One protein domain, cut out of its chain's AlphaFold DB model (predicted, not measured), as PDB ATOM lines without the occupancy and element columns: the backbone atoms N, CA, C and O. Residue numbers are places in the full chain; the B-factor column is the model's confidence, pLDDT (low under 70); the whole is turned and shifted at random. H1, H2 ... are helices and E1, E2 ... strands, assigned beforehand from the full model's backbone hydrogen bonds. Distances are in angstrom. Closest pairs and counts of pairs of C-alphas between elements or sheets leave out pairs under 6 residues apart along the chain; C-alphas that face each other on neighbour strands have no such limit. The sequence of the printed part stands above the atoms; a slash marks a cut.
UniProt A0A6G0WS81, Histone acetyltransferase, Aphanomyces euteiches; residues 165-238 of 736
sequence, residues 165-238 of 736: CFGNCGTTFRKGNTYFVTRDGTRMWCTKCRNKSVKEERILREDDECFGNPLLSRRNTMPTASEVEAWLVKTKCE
ATOM      1  N   CYS A 165     -20.672 -13.608 -38.983       87.00
ATOM      2  CA  CYS A 165     -19.337 -13.232 -38.562       87.00
ATOM      3  C   CYS A 165     -18.927 -11.865 -39.139       87.00
ATOM      4  O   CYS A 165     -18.722 -11.732 -40.345       87.00
ATOM      5  N   PHE A 166     -18.655 -10.921 -38.243       86.88
ATOM      6  CA  PHE A 166     -18.190  -9.556 -38.490       86.88
ATOM      7  C   PHE A 166     -16.814  -9.486 -39.170       86.88
ATOM      8  O   PHE A 166     -16.473  -8.517 -39.830       86.88
ATOM      9  N   GLY A 167     -16.012 -10.553 -39.085       82.12
ATOM     10  CA  GLY A 167     -14.732 -10.673 -39.799       82.12
ATOM     11  C   GLY A 167     -14.837 -10.897 -41.318       82.12
ATOM     12  O   GLY A 167     -13.904 -11.458 -41.889       82.12
ATOM     13  N   ASN A 168     -15.970 -10.561 -41.950       73.75
ATOM     14  CA  ASN A 168     -16.234 -10.638 -43.396       73.75
ATOM     15  C   ASN A 168     -15.977 -12.001 -44.073       73.75
ATOM     16  O   ASN A 168     -15.823 -12.078 -45.288       73.75
ATOM     17  N   CYS A 169     -15.960 -13.110 -43.322       82.56
ATOM     18  CA  CYS A 169     -15.816 -14.453 -43.906       82.56
ATOM     19  C   CYS A 169     -17.134 -15.064 -44.401       82.56
ATOM     20  O   CYS A 169     -17.141 -16.202 -44.867       82.56
ATOM     21  N   GLY A 170     -18.256 -14.367 -44.214       79.88
ATOM     22  CA  GLY A 170     -19.582 -14.843 -44.599       79.88
ATOM     23  C   GLY A 170     -20.173 -15.946 -43.709       79.88
ATOM     24  O   GLY A 170     -21.299 -16.370 -43.955       79.88
ATOM     25  N   THR A 171     -19.463 -16.412 -42.671       85.50
ATOM     26  CA  THR A 171     -19.951 -17.488 -41.785       85.50
ATOM     27  C   THR A 171     -21.195 -17.040 -41.019       85.50
ATOM     28  O   THR A 171     -21.120 -16.083 -40.256       85.50
ATOM     29  N   THR A 172     -22.301 -17.767 -41.169       84.69
ATOM     30  CA  THR A 172     -23.523 -17.622 -40.359       84.69
ATOM     31  C   THR A 172     -23.504 -18.606 -39.193       84.69
ATOM     32  O   THR A 172     -23.212 -19.792 -39.398       84.69
ATOM     33  N   PHE A 173     -23.834 -18.158 -37.988       85.12
ATOM     34  CA  PHE A 173     -23.913 -19.020 -36.814       85.12
ATOM     35  C   PHE A 173     -25.229 -19.807 -36.812       85.12
ATOM     36  O   PHE A 173     -26.290 -19.289 -37.141       85.12
ATOM     37  N   ARG A 174     -25.132 -21.105 -36.516       84.19
ATOM     38  CA  ARG A 174     -26.252 -22.052 -36.443       84.19
ATOM     39  C   ARG A 174     -26.184 -22.787 -35.111       84.19
ATOM     40  O   ARG A 174     -25.117 -22.805 -34.498       84.19
ATOM     41  N   LYS A 175     -27.283 -23.438 -34.711       85.19
ATOM     42  CA  LYS A 175     -27.350 -24.276 -33.503       85.19
ATOM     43  C   LYS A 175     -26.104 -25.154 -33.367       85.19
ATOM     44  O   LYS A 175     -25.745 -25.877 -34.296       85.19
ATOM     45  N   GLY A 176     -25.450 -25.085 -32.214       85.69
ATOM     46  CA  GLY A 176     -24.233 -25.828 -31.905       85.69
ATOM     47  C   GLY A 176     -22.924 -25.127 -32.278       85.69
ATOM     48  O   GLY A 176     -21.880 -25.519 -31.757       85.69
ATOM     49  N   ASN A 177     -22.939 -24.087 -33.119       89.56
ATOM     50  CA  ASN A 177     -21.728 -23.340 -33.456       89.56
ATOM     51  C   ASN A 177     -21.234 -22.533 -32.251       89.56
ATOM     52  O   ASN A 177     -22.012 -21.858 -31.585       89.56
ATOM     53  N   THR A 178     -19.923 -22.509 -32.040       91.69
ATOM     54  CA  THR A 178     -19.287 -21.616 -31.066       91.69
ATOM     55  C   THR A 178     -18.777 -20.355 -31.756       91.69
ATOM     56  O   THR A 178     -18.140 -20.433 -32.813       91.69
ATOM     57  N   TYR A 179     -19.024 -19.199 -31.151       92.25
ATOM     58  CA  TYR A 179     -18.593 -17.892 -31.638       92.25
ATOM     59  C   TYR A 179     -18.131 -17.001 -30.483       92.25
ATOM     60  O   TYR A 179     -18.247 -17.364 -29.315       92.25
ATOM     61  N   PHE A 180     -17.546 -15.859 -30.823       93.12
ATOM     62  CA  PHE A 180     -17.132 -14.831 -29.875       93.12
ATOM     63  C   PHE A 180     -17.986 -13.598 -30.116       93.12
ATOM     64  O   PHE A 180     -18.110 -13.198 -31.269       93.12
ATOM     65  N   VAL A 181     -18.564 -13.014 -29.077       91.19
ATOM     66  CA  VAL A 181     -19.427 -11.830 -29.167       91.19
ATOM     67  C   VAL A 181     -18.989 -10.788 -28.151       91.19
ATOM     68  O   VAL A 181     -18.512 -11.154 -27.082       91.19
ATOM     69  N   THR A 182     -19.092  -9.503 -28.473       89.50
ATOM     70  CA  THR A 182     -18.849  -8.433 -27.496       89.50
ATOM     71  C   THR A 182     -19.855  -8.511 -26.342       89.50
ATOM     72  O   THR A 182     -20.972  -8.986 -26.534       89.50
ATOM     73  N   ARG A 183     -19.479  -8.053 -25.140       86.50
ATOM     74  CA  ARG A 183     -20.370  -8.040 -23.957       86.50
ATOM     75  C   ARG A 183     -21.669  -7.273 -24.199       86.50
ATOM     76  O   ARG A 183     -22.708  -7.709 -23.738       86.50
ATOM     77  N   ASP A 184     -21.609  -6.201 -24.985       82.12
ATOM     78  CA  ASP A 184     -22.776  -5.429 -25.432       82.12
ATOM     79  C   ASP A 184     -23.635  -6.144 -26.502       82.12
ATOM     80  O   ASP A 184     -24.713  -5.670 -26.862       82.12
ATOM     81  N   GLY A 185     -23.172  -7.285 -27.026       82.88
ATOM     82  CA  GLY A 185     -23.883  -8.131 -27.988       82.88
ATOM     83  C   GLY A 185     -23.858  -7.645 -29.436       82.88
ATOM     84  O   GLY A 185     -24.399  -8.314 -30.319       82.88
ATOM     85  N   THR A 186     -23.205  -6.511 -29.697       81.44
ATOM     86  CA  THR A 186     -23.269  -5.808 -30.987       81.44
ATOM     87  C   THR A 186     -22.464  -6.481 -32.099       81.44
ATOM     88  O   THR A 186     -22.797  -6.342 -33.277       81.44
ATOM     89  N   ARG A 187     -21.365  -7.177 -31.771       86.94
ATOM     90  CA  ARG A 187     -20.407  -7.687 -32.768       86.94
ATOM     91  C   ARG A 187     -19.952  -9.096 -32.457       86.94
ATOM     92  O   ARG A 187     -19.665  -9.429 -31.313       86.94
ATOM     93  N   MET A 188     -19.830  -9.915 -33.499       88.81
ATOM     94  CA  MET A 188     -19.594 -11.351 -33.361       88.81
ATOM     95  C   MET A 188     -18.615 -11.914 -34.393       88.81
ATOM     96  O   MET A 188     -18.697 -11.617 -35.580       88.81
ATOM     97  N   TRP A 189     -17.707 -12.790 -33.969       92.81
ATOM     98  CA  TRP A 189     -16.684 -13.412 -34.809       92.81
ATOM     99  C   TRP A 189     -16.688 -14.930 -34.685       92.81
ATOM    100  O   TRP A 189     -16.816 -15.502 -33.603       92.81
ATOM    101  N   CYS A 190     -16.473 -15.607 -35.814       93.00
ATOM    102  CA  CYS A 190     -16.170 -17.028 -35.796       93.00
ATOM    103  C   CYS A 190     -14.744 -17.249 -35.276       93.00
ATOM    104  O   CYS A 190     -13.872 -16.384 -35.408       93.00
ATOM    105  N   THR A 191     -14.472 -18.447 -34.759       92.56
ATOM    106  CA  THR A 191     -13.146 -18.816 -34.239       92.56
ATOM    107  C   THR A 191     -12.022 -18.558 -35.245       92.56
ATOM    108  O   THR A 191     -10.950 -18.088 -34.871       92.56
ATOM    109  N   LYS A 192     -12.266 -18.815 -36.541       92.56
ATOM    110  CA  LYS A 192     -11.275 -18.592 -37.605       92.56
ATOM    111  C   LYS A 192     -10.931 -17.108 -37.760       92.56
ATOM    112  O   LYS A 192      -9.752 -16.769 -37.766       92.56
ATOM    113  N   CYS A 193     -11.935 -16.235 -37.857       91.56
ATOM    114  CA  CYS A 193     -11.726 -14.795 -38.024       91.56
ATOM    115  C   CYS A 193     -11.108 -14.147 -36.787       91.56
ATOM    116  O   CYS A 193     -10.194 -13.345 -36.943       91.56
ATOM    117  N   ARG A 194     -11.536 -14.534 -35.577       93.12
ATOM    118  CA  ARG A 194     -10.918 -14.042 -34.338       93.12
ATOM    119  C   ARG A 194      -9.432 -14.391 -34.299       93.12
ATOM    120  O   ARG A 194      -8.596 -13.514 -34.130       93.12
ATOM    121  N   ASN A 195      -9.088 -15.656 -34.544       91.44
ATOM    122  CA  ASN A 195      -7.691 -16.095 -34.507       91.44
ATOM    123  C   ASN A 195      -6.847 -15.473 -35.629       91.44
ATOM    124  O   ASN A 195      -5.664 -15.216 -35.426       91.44
ATOM    125  N   LYS A 196      -7.436 -15.240 -36.808       89.12
ATOM    126  CA  LYS A 196      -6.771 -14.531 -37.907       89.12
ATOM    127  C   LYS A 196      -6.444 -13.088 -37.512       89.12
ATOM    128  O   LYS A 196      -5.300 -12.685 -37.670       89.12
ATOM    129  N   SER A 197      -7.410 -12.368 -36.940       85.69
ATOM    130  CA  SER A 197      -7.238 -10.984 -36.485       85.69
ATOM    131  C   SER A 197      -6.095 -10.839 -35.478       85.69
ATOM    132  O   SER A 197      -5.251  -9.969 -35.642       85.69
ATOM    133  N   VAL A 198      -6.033 -11.725 -34.477       83.94
ATOM    134  CA  VAL A 198      -4.978 -11.706 -33.446       83.94
ATOM    135  C   VAL A 198      -3.593 -11.967 -34.052       83.94
ATOM    136  O   VAL A 198      -2.607 -11.341 -33.672       83.94
ATOM    137  N   LYS A 199      -3.501 -12.878 -35.031       83.44
ATOM    138  CA  LYS A 199      -2.241 -13.136 -35.746       83.44
ATOM    139  C   LYS A 199      -1.790 -11.933 -36.573       83.44
ATOM    140  O   LYS A 199      -0.606 -11.627 -36.575       83.44
ATOM    141  N   GLU A 200      -2.716 -11.280 -37.273       81.06
ATOM    142  CA  GLU A 200      -2.417 -10.100 -38.092       81.06
ATOM    143  C   GLU A 200      -1.946  -8.918 -37.238       81.06
ATOM    144  O   GLU A 200      -0.986  -8.256 -37.618       81.06
ATOM    145  N   GLU A 201      -2.553  -8.681 -36.070       76.88
ATOM    146  CA  GLU A 201      -2.102  -7.616 -35.166       76.88
ATOM    147  C   GLU A 201      -0.716  -7.901 -34.579       76.88
ATOM    148  O   GLU A 201       0.123  -7.005 -34.527       76.88
ATOM    149  N   ARG A 202      -0.430  -9.154 -34.204       74.88
ATOM    150  CA  ARG A 202       0.900  -9.538 -33.717       74.88
ATOM    151  C   ARG A 202       1.999  -9.243 -34.745       74.88
ATOM    152  O   ARG A 202       3.025  -8.691 -34.371       74.88
ATOM    153  N   ILE A 203       1.767  -9.570 -36.018       73.25
ATOM    154  CA  ILE A 203       2.724  -9.292 -37.103       73.25
ATOM    155  C   ILE A 203       2.936  -7.780 -37.264       73.25
ATOM    156  O   ILE A 203       4.064  -7.335 -37.432       73.25
ATOM    157  N   LEU A 204       1.870  -6.979 -37.162       67.88
ATOM    158  CA  LEU A 204       1.975  -5.519 -37.264       67.88
ATOM    159  C   LEU A 204       2.793  -4.905 -36.124       67.88
ATOM    160  O   LEU A 204       3.554  -3.979 -36.373       67.88
ATOM    161  N   ARG A 205       2.669  -5.430 -34.899       61.72
ATOM    162  CA  ARG A 205       3.478  -4.981 -33.753       61.72
ATOM    163  C   ARG A 205       4.954  -5.359 -33.905       61.72
ATOM    164  O   ARG A 205       5.814  -4.544 -33.594       61.72
ATOM    165  N   GLU A 206       5.233  -6.563 -34.410       59.50
ATOM    166  CA  GLU A 206       6.601  -7.027 -34.701       59.50
ATOM    167  C   GLU A 206       7.271  -6.170 -35.805       59.50
ATOM    168  O   GLU A 206       8.470  -5.903 -35.728       59.50
ATOM    169  N   ASP A 207       6.503  -5.668 -36.781       55.25
ATOM    170  CA  ASP A 207       6.991  -4.726 -37.803       55.25
ATOM    171  C   ASP A 207       7.168  -3.281 -37.266       55.25
ATOM    172  O   ASP A 207       8.107  -2.590 -37.671       55.25
ATOM    173  N   ASP A 208       6.311  -2.814 -36.344       52.66
ATOM    174  CA  ASP A 208       6.374  -1.459 -35.755       52.66
ATOM    175  C   ASP A 208       7.596  -1.262 -34.839       52.66
ATOM    176  O   ASP A 208       8.229  -0.200 -34.866       52.66
ATOM    177  N   GLU A 209       7.987  -2.292 -34.077       50.25
ATOM    178  CA  GLU A 209       9.186  -2.254 -33.223       50.25
ATOM    179  C   GLU A 209      10.484  -2.074 -34.027       50.25
ATOM    180  O   GLU A 209      11.470  -1.550 -33.507       50.25
ATOM    181  N   CYS A 210      10.490  -2.447 -35.311       50.84
ATOM    182  CA  CYS A 210      11.672  -2.349 -36.161       50.84
ATOM    183  C   CYS A 210      11.786  -1.005 -36.913       50.84
ATOM    184  O   CYS A 210      12.869  -0.683 -37.406       50.84
ATOM    185  N   PHE A 211      10.706  -0.212 -37.007       46.62
ATOM    186  CA  PHE A 211      10.654   0.982 -37.870       46.62
ATOM    187  C   PHE A 211      10.076   2.255 -37.233       46.62
ATOM    188  O   PHE A 211      10.023   3.278 -37.914       46.62
ATOM    189  N   GLY A 212       9.707   2.246 -35.946       42.53
ATOM    190  CA  GLY A 212       9.441   3.470 -35.176       42.53
ATOM    191  C   GLY A 212       8.438   4.420 -35.836       42.53
ATOM    192  O   GLY A 212       8.685   5.625 -35.887       42.53
ATOM    193  N   ASN A 213       7.342   3.891 -36.383       41.06
ATOM    194  CA  ASN A 213       6.363   4.677 -37.127       41.06
ATOM    195  C   ASN A 213       5.154   4.985 -36.223       41.06
ATOM    196  O   ASN A 213       4.344   4.096 -35.961       41.06
ATOM    197  N   PRO A 214       4.994   6.215 -35.701       39.34
ATOM    198  CA  PRO A 214       3.887   6.524 -34.813       39.34
ATOM    199  C   PRO A 214       2.609   6.665 -35.645       39.34
ATOM    200  O   PRO A 214       2.499   7.552 -36.489       39.34
ATOM    201  N   LEU A 215       1.620   5.820 -35.352       39.50
ATOM    202  CA  LEU A 215       0.214   6.008 -35.716       39.50
ATOM    203  C   LEU A 215      -0.067   6.048 -37.228       39.50
ATOM    204  O   LEU A 215      -0.591   7.028 -37.766       39.50
ATOM    205  N   LEU A 216       0.110   4.908 -37.902       39.88
ATOM    206  CA  LEU A 216      -0.771   4.593 -39.027       39.88
ATOM    207  C   LEU A 216      -2.192   4.453 -38.472       39.88
ATOM    208  O   LEU A 216      -2.611   3.372 -38.066       39.88
ATOM    209  N   SER A 217      -2.926   5.569 -38.461       38.97
ATOM    210  CA  SER A 217      -4.378   5.621 -38.318       38.97
ATOM    211  C   SER A 217      -5.013   4.770 -39.417       38.97
ATOM    212  O   SER A 217      -5.492   5.268 -40.434       38.97
ATOM    213  N   ARG A 218      -5.043   3.452 -39.207       43.03
ATOM    214  CA  ARG A 218      -6.035   2.565 -39.794       43.03
ATOM    215  C   ARG A 218      -7.362   2.927 -39.143       43.03
ATOM    216  O   ARG A 218      -7.874   2.186 -38.317       43.03
ATOM    217  N   ARG A 219      -7.938   4.069 -39.518       42.59
ATOM    218  CA  ARG A 219      -9.358   4.330 -39.275       42.59
ATOM    219  C   ARG A 219     -10.156   3.458 -40.242       42.59
ATOM    220  O   ARG A 219     -10.792   3.943 -41.169       42.59
ATOM    221  N   ASN A 220     -10.082   2.140 -40.044       43.75
ATOM    222  CA  ASN A 220     -11.221   1.311 -40.383       43.75
ATOM    223  C   ASN A 220     -12.368   1.861 -39.539       43.75
ATOM    224  O   ASN A 220     -12.239   1.992 -38.325       43.75
ATOM    225  N   THR A 221     -13.492   2.166 -40.171       53.69
ATOM    226  CA  THR A 221     -14.720   2.581 -39.483       53.69
ATOM    227  C   THR A 221     -15.287   1.486 -38.569       53.69
ATOM    228  O   THR A 221     -16.298   1.701 -37.913       53.69
ATOM    229  N   MET A 222     -14.658   0.304 -38.530       66.56
ATOM    230  CA  MET A 222     -15.122  -0.879 -37.818       66.56
ATOM    231  C   MET A 222     -13.966  -1.614 -37.122       66.56
ATOM    232  O   MET A 222     -12.929  -1.831 -37.756       66.56
ATOM    233  N   PRO A 223     -14.158  -2.074 -35.870       78.75
ATOM    234  CA  PRO A 223     -13.122  -2.775 -35.123       78.75
ATOM    235  C   PRO A 223     -12.799  -4.156 -35.684       78.75
ATOM    236  O   PRO A 223     -13.669  -4.916 -36.122       78.75
ATOM    237  N   THR A 224     -11.538  -4.534 -35.566       84.44
ATOM    238  CA  THR A 224     -11.066  -5.910 -35.679       84.44
ATOM    239  C   THR A 224     -11.366  -6.695 -34.396       84.44
ATOM    240  O   THR A 224     -11.591  -6.122 -33.334       84.44
ATOM    241  N   ALA A 225     -11.349  -8.031 -34.467       86.38
ATOM    242  CA  ALA A 225     -11.603  -8.869 -33.286       86.38
ATOM    243  C   ALA A 225     -10.527  -8.712 -32.198       86.38
ATOM    244  O   ALA A 225     -10.767  -9.047 -31.042       86.38
ATOM    245  N   SER A 226      -9.338  -8.267 -32.596       85.94
ATOM    246  CA  SER A 226      -8.188  -8.100 -31.718       85.94
ATOM    247  C   SER A 226      -8.271  -6.779 -30.937       85.94
ATOM    248  O   SER A 226      -8.099  -6.776 -29.723       85.94
ATOM    249  N   GLU A 227      -8.722  -5.696 -31.583       85.50
ATOM    250  CA  GLU A 227      -8.986  -4.402 -30.925       85.50
ATOM    251  C   GLU A 227     -10.065  -4.481 -29.833       85.50
ATOM    252  O   GLU A 227     -10.037  -3.707 -28.881       85.50
ATOM    253  N   VAL A 228     -11.011  -5.420 -29.945       88.00
ATOM    254  CA  VAL A 228     -12.098  -5.609 -28.964       88.00
ATOM    255  C   VAL A 228     -11.917  -6.847 -28.086       88.00
ATOM    256  O   VAL A 228     -12.864  -7.269 -27.422       88.00
ATOM    257  N   GLU A 229     -10.728  -7.455 -28.066       88.19
ATOM    258  CA  GLU A 229     -10.485  -8.742 -27.403       88.19
ATOM    259  C   GLU A 229     -10.901  -8.743 -25.922       88.19
ATOM    260  O   GLU A 229     -11.513  -9.706 -25.457       88.19
ATOM    261  N   ALA A 230     -10.661  -7.641 -25.206       87.88
ATOM    262  CA  ALA A 230     -11.030  -7.480 -23.796       87.88
ATOM    263  C   ALA A 230     -12.548  -7.592 -23.530       87.88
ATOM    264  O   ALA A 230     -12.977  -7.894 -22.409       87.88
ATOM    265  N   TRP A 231     -13.369  -7.361 -24.557       89.12
ATOM    266  CA  TRP A 231     -14.829  -7.380 -24.485       89.12
ATOM    267  C   TRP A 231     -15.440  -8.642 -25.097       89.12
ATOM    268  O   TRP A 231     -16.658  -8.779 -25.067       89.12
ATOM    269  N   LEU A 232     -14.651  -9.573 -25.642       91.50
ATOM    270  CA  LEU A 232     -15.190 -10.780 -26.267       91.50
ATOM    271  C   LEU A 232     -15.544 -11.866 -25.244       91.50
ATOM    272  O   LEU A 232     -14.714 -12.312 -24.454       91.50
ATOM    273  N   VAL A 233     -16.769 -12.370 -25.345       91.56
ATOM    274  CA  VAL A 233     -17.303 -13.520 -24.618       91.56
ATOM    275  C   VAL A 233     -17.476 -14.680 -25.594       91.56
ATOM    276  O   VAL A 233     -18.007 -14.523 -26.695       91.56
ATOM    277  N   LYS A 234     -16.994 -15.864 -25.212       93.69
ATOM    278  CA  LYS A 234     -17.162 -17.087 -26.000       93.69
ATOM    279  C   LYS A 234     -18.534 -17.691 -25.709       93.69
ATOM    280  O   LYS A 234     -18.780 -18.135 -24.593       93.69
ATOM    281  N   THR A 235     -19.365 -17.795 -26.737       90.12
ATOM    282  CA  THR A 235     -20.765 -18.221 -26.628       90.12
ATOM    283  C   THR A 235     -21.047 -19.383 -27.573       90.12
ATOM    284  O   THR A 235     -20.449 -19.501 -28.649       90.12
ATOM    285  N   LYS A 236     -21.951 -20.275 -27.167       88.44
ATOM    286  CA  LYS A 236     -22.484 -21.338 -28.020       88.44
ATOM    287  C   LYS A 236     -23.847 -20.903 -28.546       88.44
ATOM    288  O   LYS A 236     -24.693 -20.459 -27.784       88.44
ATOM    289  N   CYS A 237     -24.035 -21.013 -29.852       84.62
ATOM    290  CA  CYS A 237     -25.292 -20.703 -30.505       84.62
ATOM    291  C   CYS A 237     -26.312 -21.781 -30.145       84.62
ATOM    292  O   CYS A 237     -26.209 -22.913 -30.620       84.62
ATOM    293  N   GLU A 238     -27.283 -21.428 -29.315       82.31
ATOM    294  CA  GLU A 238     -28.440 -22.268 -29.025       82.31
ATOM    295  C   GLU A 238     -29.661 -21.773 -29.811       82.31
ATOM    296  O   GLU A 238     -29.613 -20.742 -30.486       82.31
TER     297      GLU A 238
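What this domain is: This is residues 165 to 238 of the 736 residues of the protein "Histone acetyltransferase" of Aphanomyces euteiches (UniProt A0A6G0WS81). Picture a small three-stranded sheet at one end of the domain and one long helix, H1, that starts on the sheet with residues 191 to 197 and runs out from it like an arm. At the arm's far end residues 209 to 215 stick out free, of which 209 to 211 belong to H1, and the long link of residues 212 to 231 folds back to the sheet. You will find 74 printed residues with one named helix and three named strands, in the order E1, E2, H1, E3; the sheet's order is E2, E1, E3, antiparallel throughout. The class is mixed, helices and strands, with under half of the residues, 34, in named elements. The whole is only just loose, close to compact, with a radius of gyration of the C-alphas of 14.0 A, and the arm makes the longest of its spans of 46 by 21 by 20 A.

How they stand to each other: Start at the sheet's inner strand E1, residues 178 to 182. On one side look for the edge strand E3, residues 232 to 236, antiparallel to it at 146 degrees; N 233 and O 181 are 2.7 A apart, within hydrogen-bond range. On the other side is the edge strand E2, residues 188 to 190, antiparallel at 150 degrees, with N 189 and O 180 within hydrogen-bond range at 2.8 A; E1 and E2 form a hairpin. Now move to H1, residues 191 to 211: it is on the sheet, over E2, and stands up from the sheet at 44 degrees, with a height over the sheet of 15.6 A. This gives two layers, a helix on one face of a sheet. The closest C-alphas of E1 and H1 are those of Tyr 179 and Thr 191, 6.1 A apart. E2, H1 and E3 form a split strand-helix-strand unit, two strands running the same way with E1 between them in the sheet, and its crossover is right-handed. In H1, 15 of 17 O i to N i+4 pairs are within hydrogen-bond range.

Where its parts are: Find C-alpha 178 at (-19.287, -21.616, -31.066), where E1 begins; it spans 13.7 A to C-alpha 182. E2 spans 7.1 A from Met 188 to Cys 190. H1 then runs 31.2 A from Thr 191 to C-alpha 211 at (10.654, 0.982, -37.870). E3 spans 13.0 A and ends at C-alpha 236, (-22.484, -21.338, -28.020).

The domain as a whole: Look for the two C-alphas farthest apart at Phe 211 and Glu 238, 46.3 A from each other. The printed part has no cut. The links E1 to E2 and E2 to H1 are tight, and the link H1 to E3, 20 residues, is long. Before E1, residues 165 to 177 hold no named element. The mean pLDDT of the printed part is 76.8, and residues 204 to 222 are under 70.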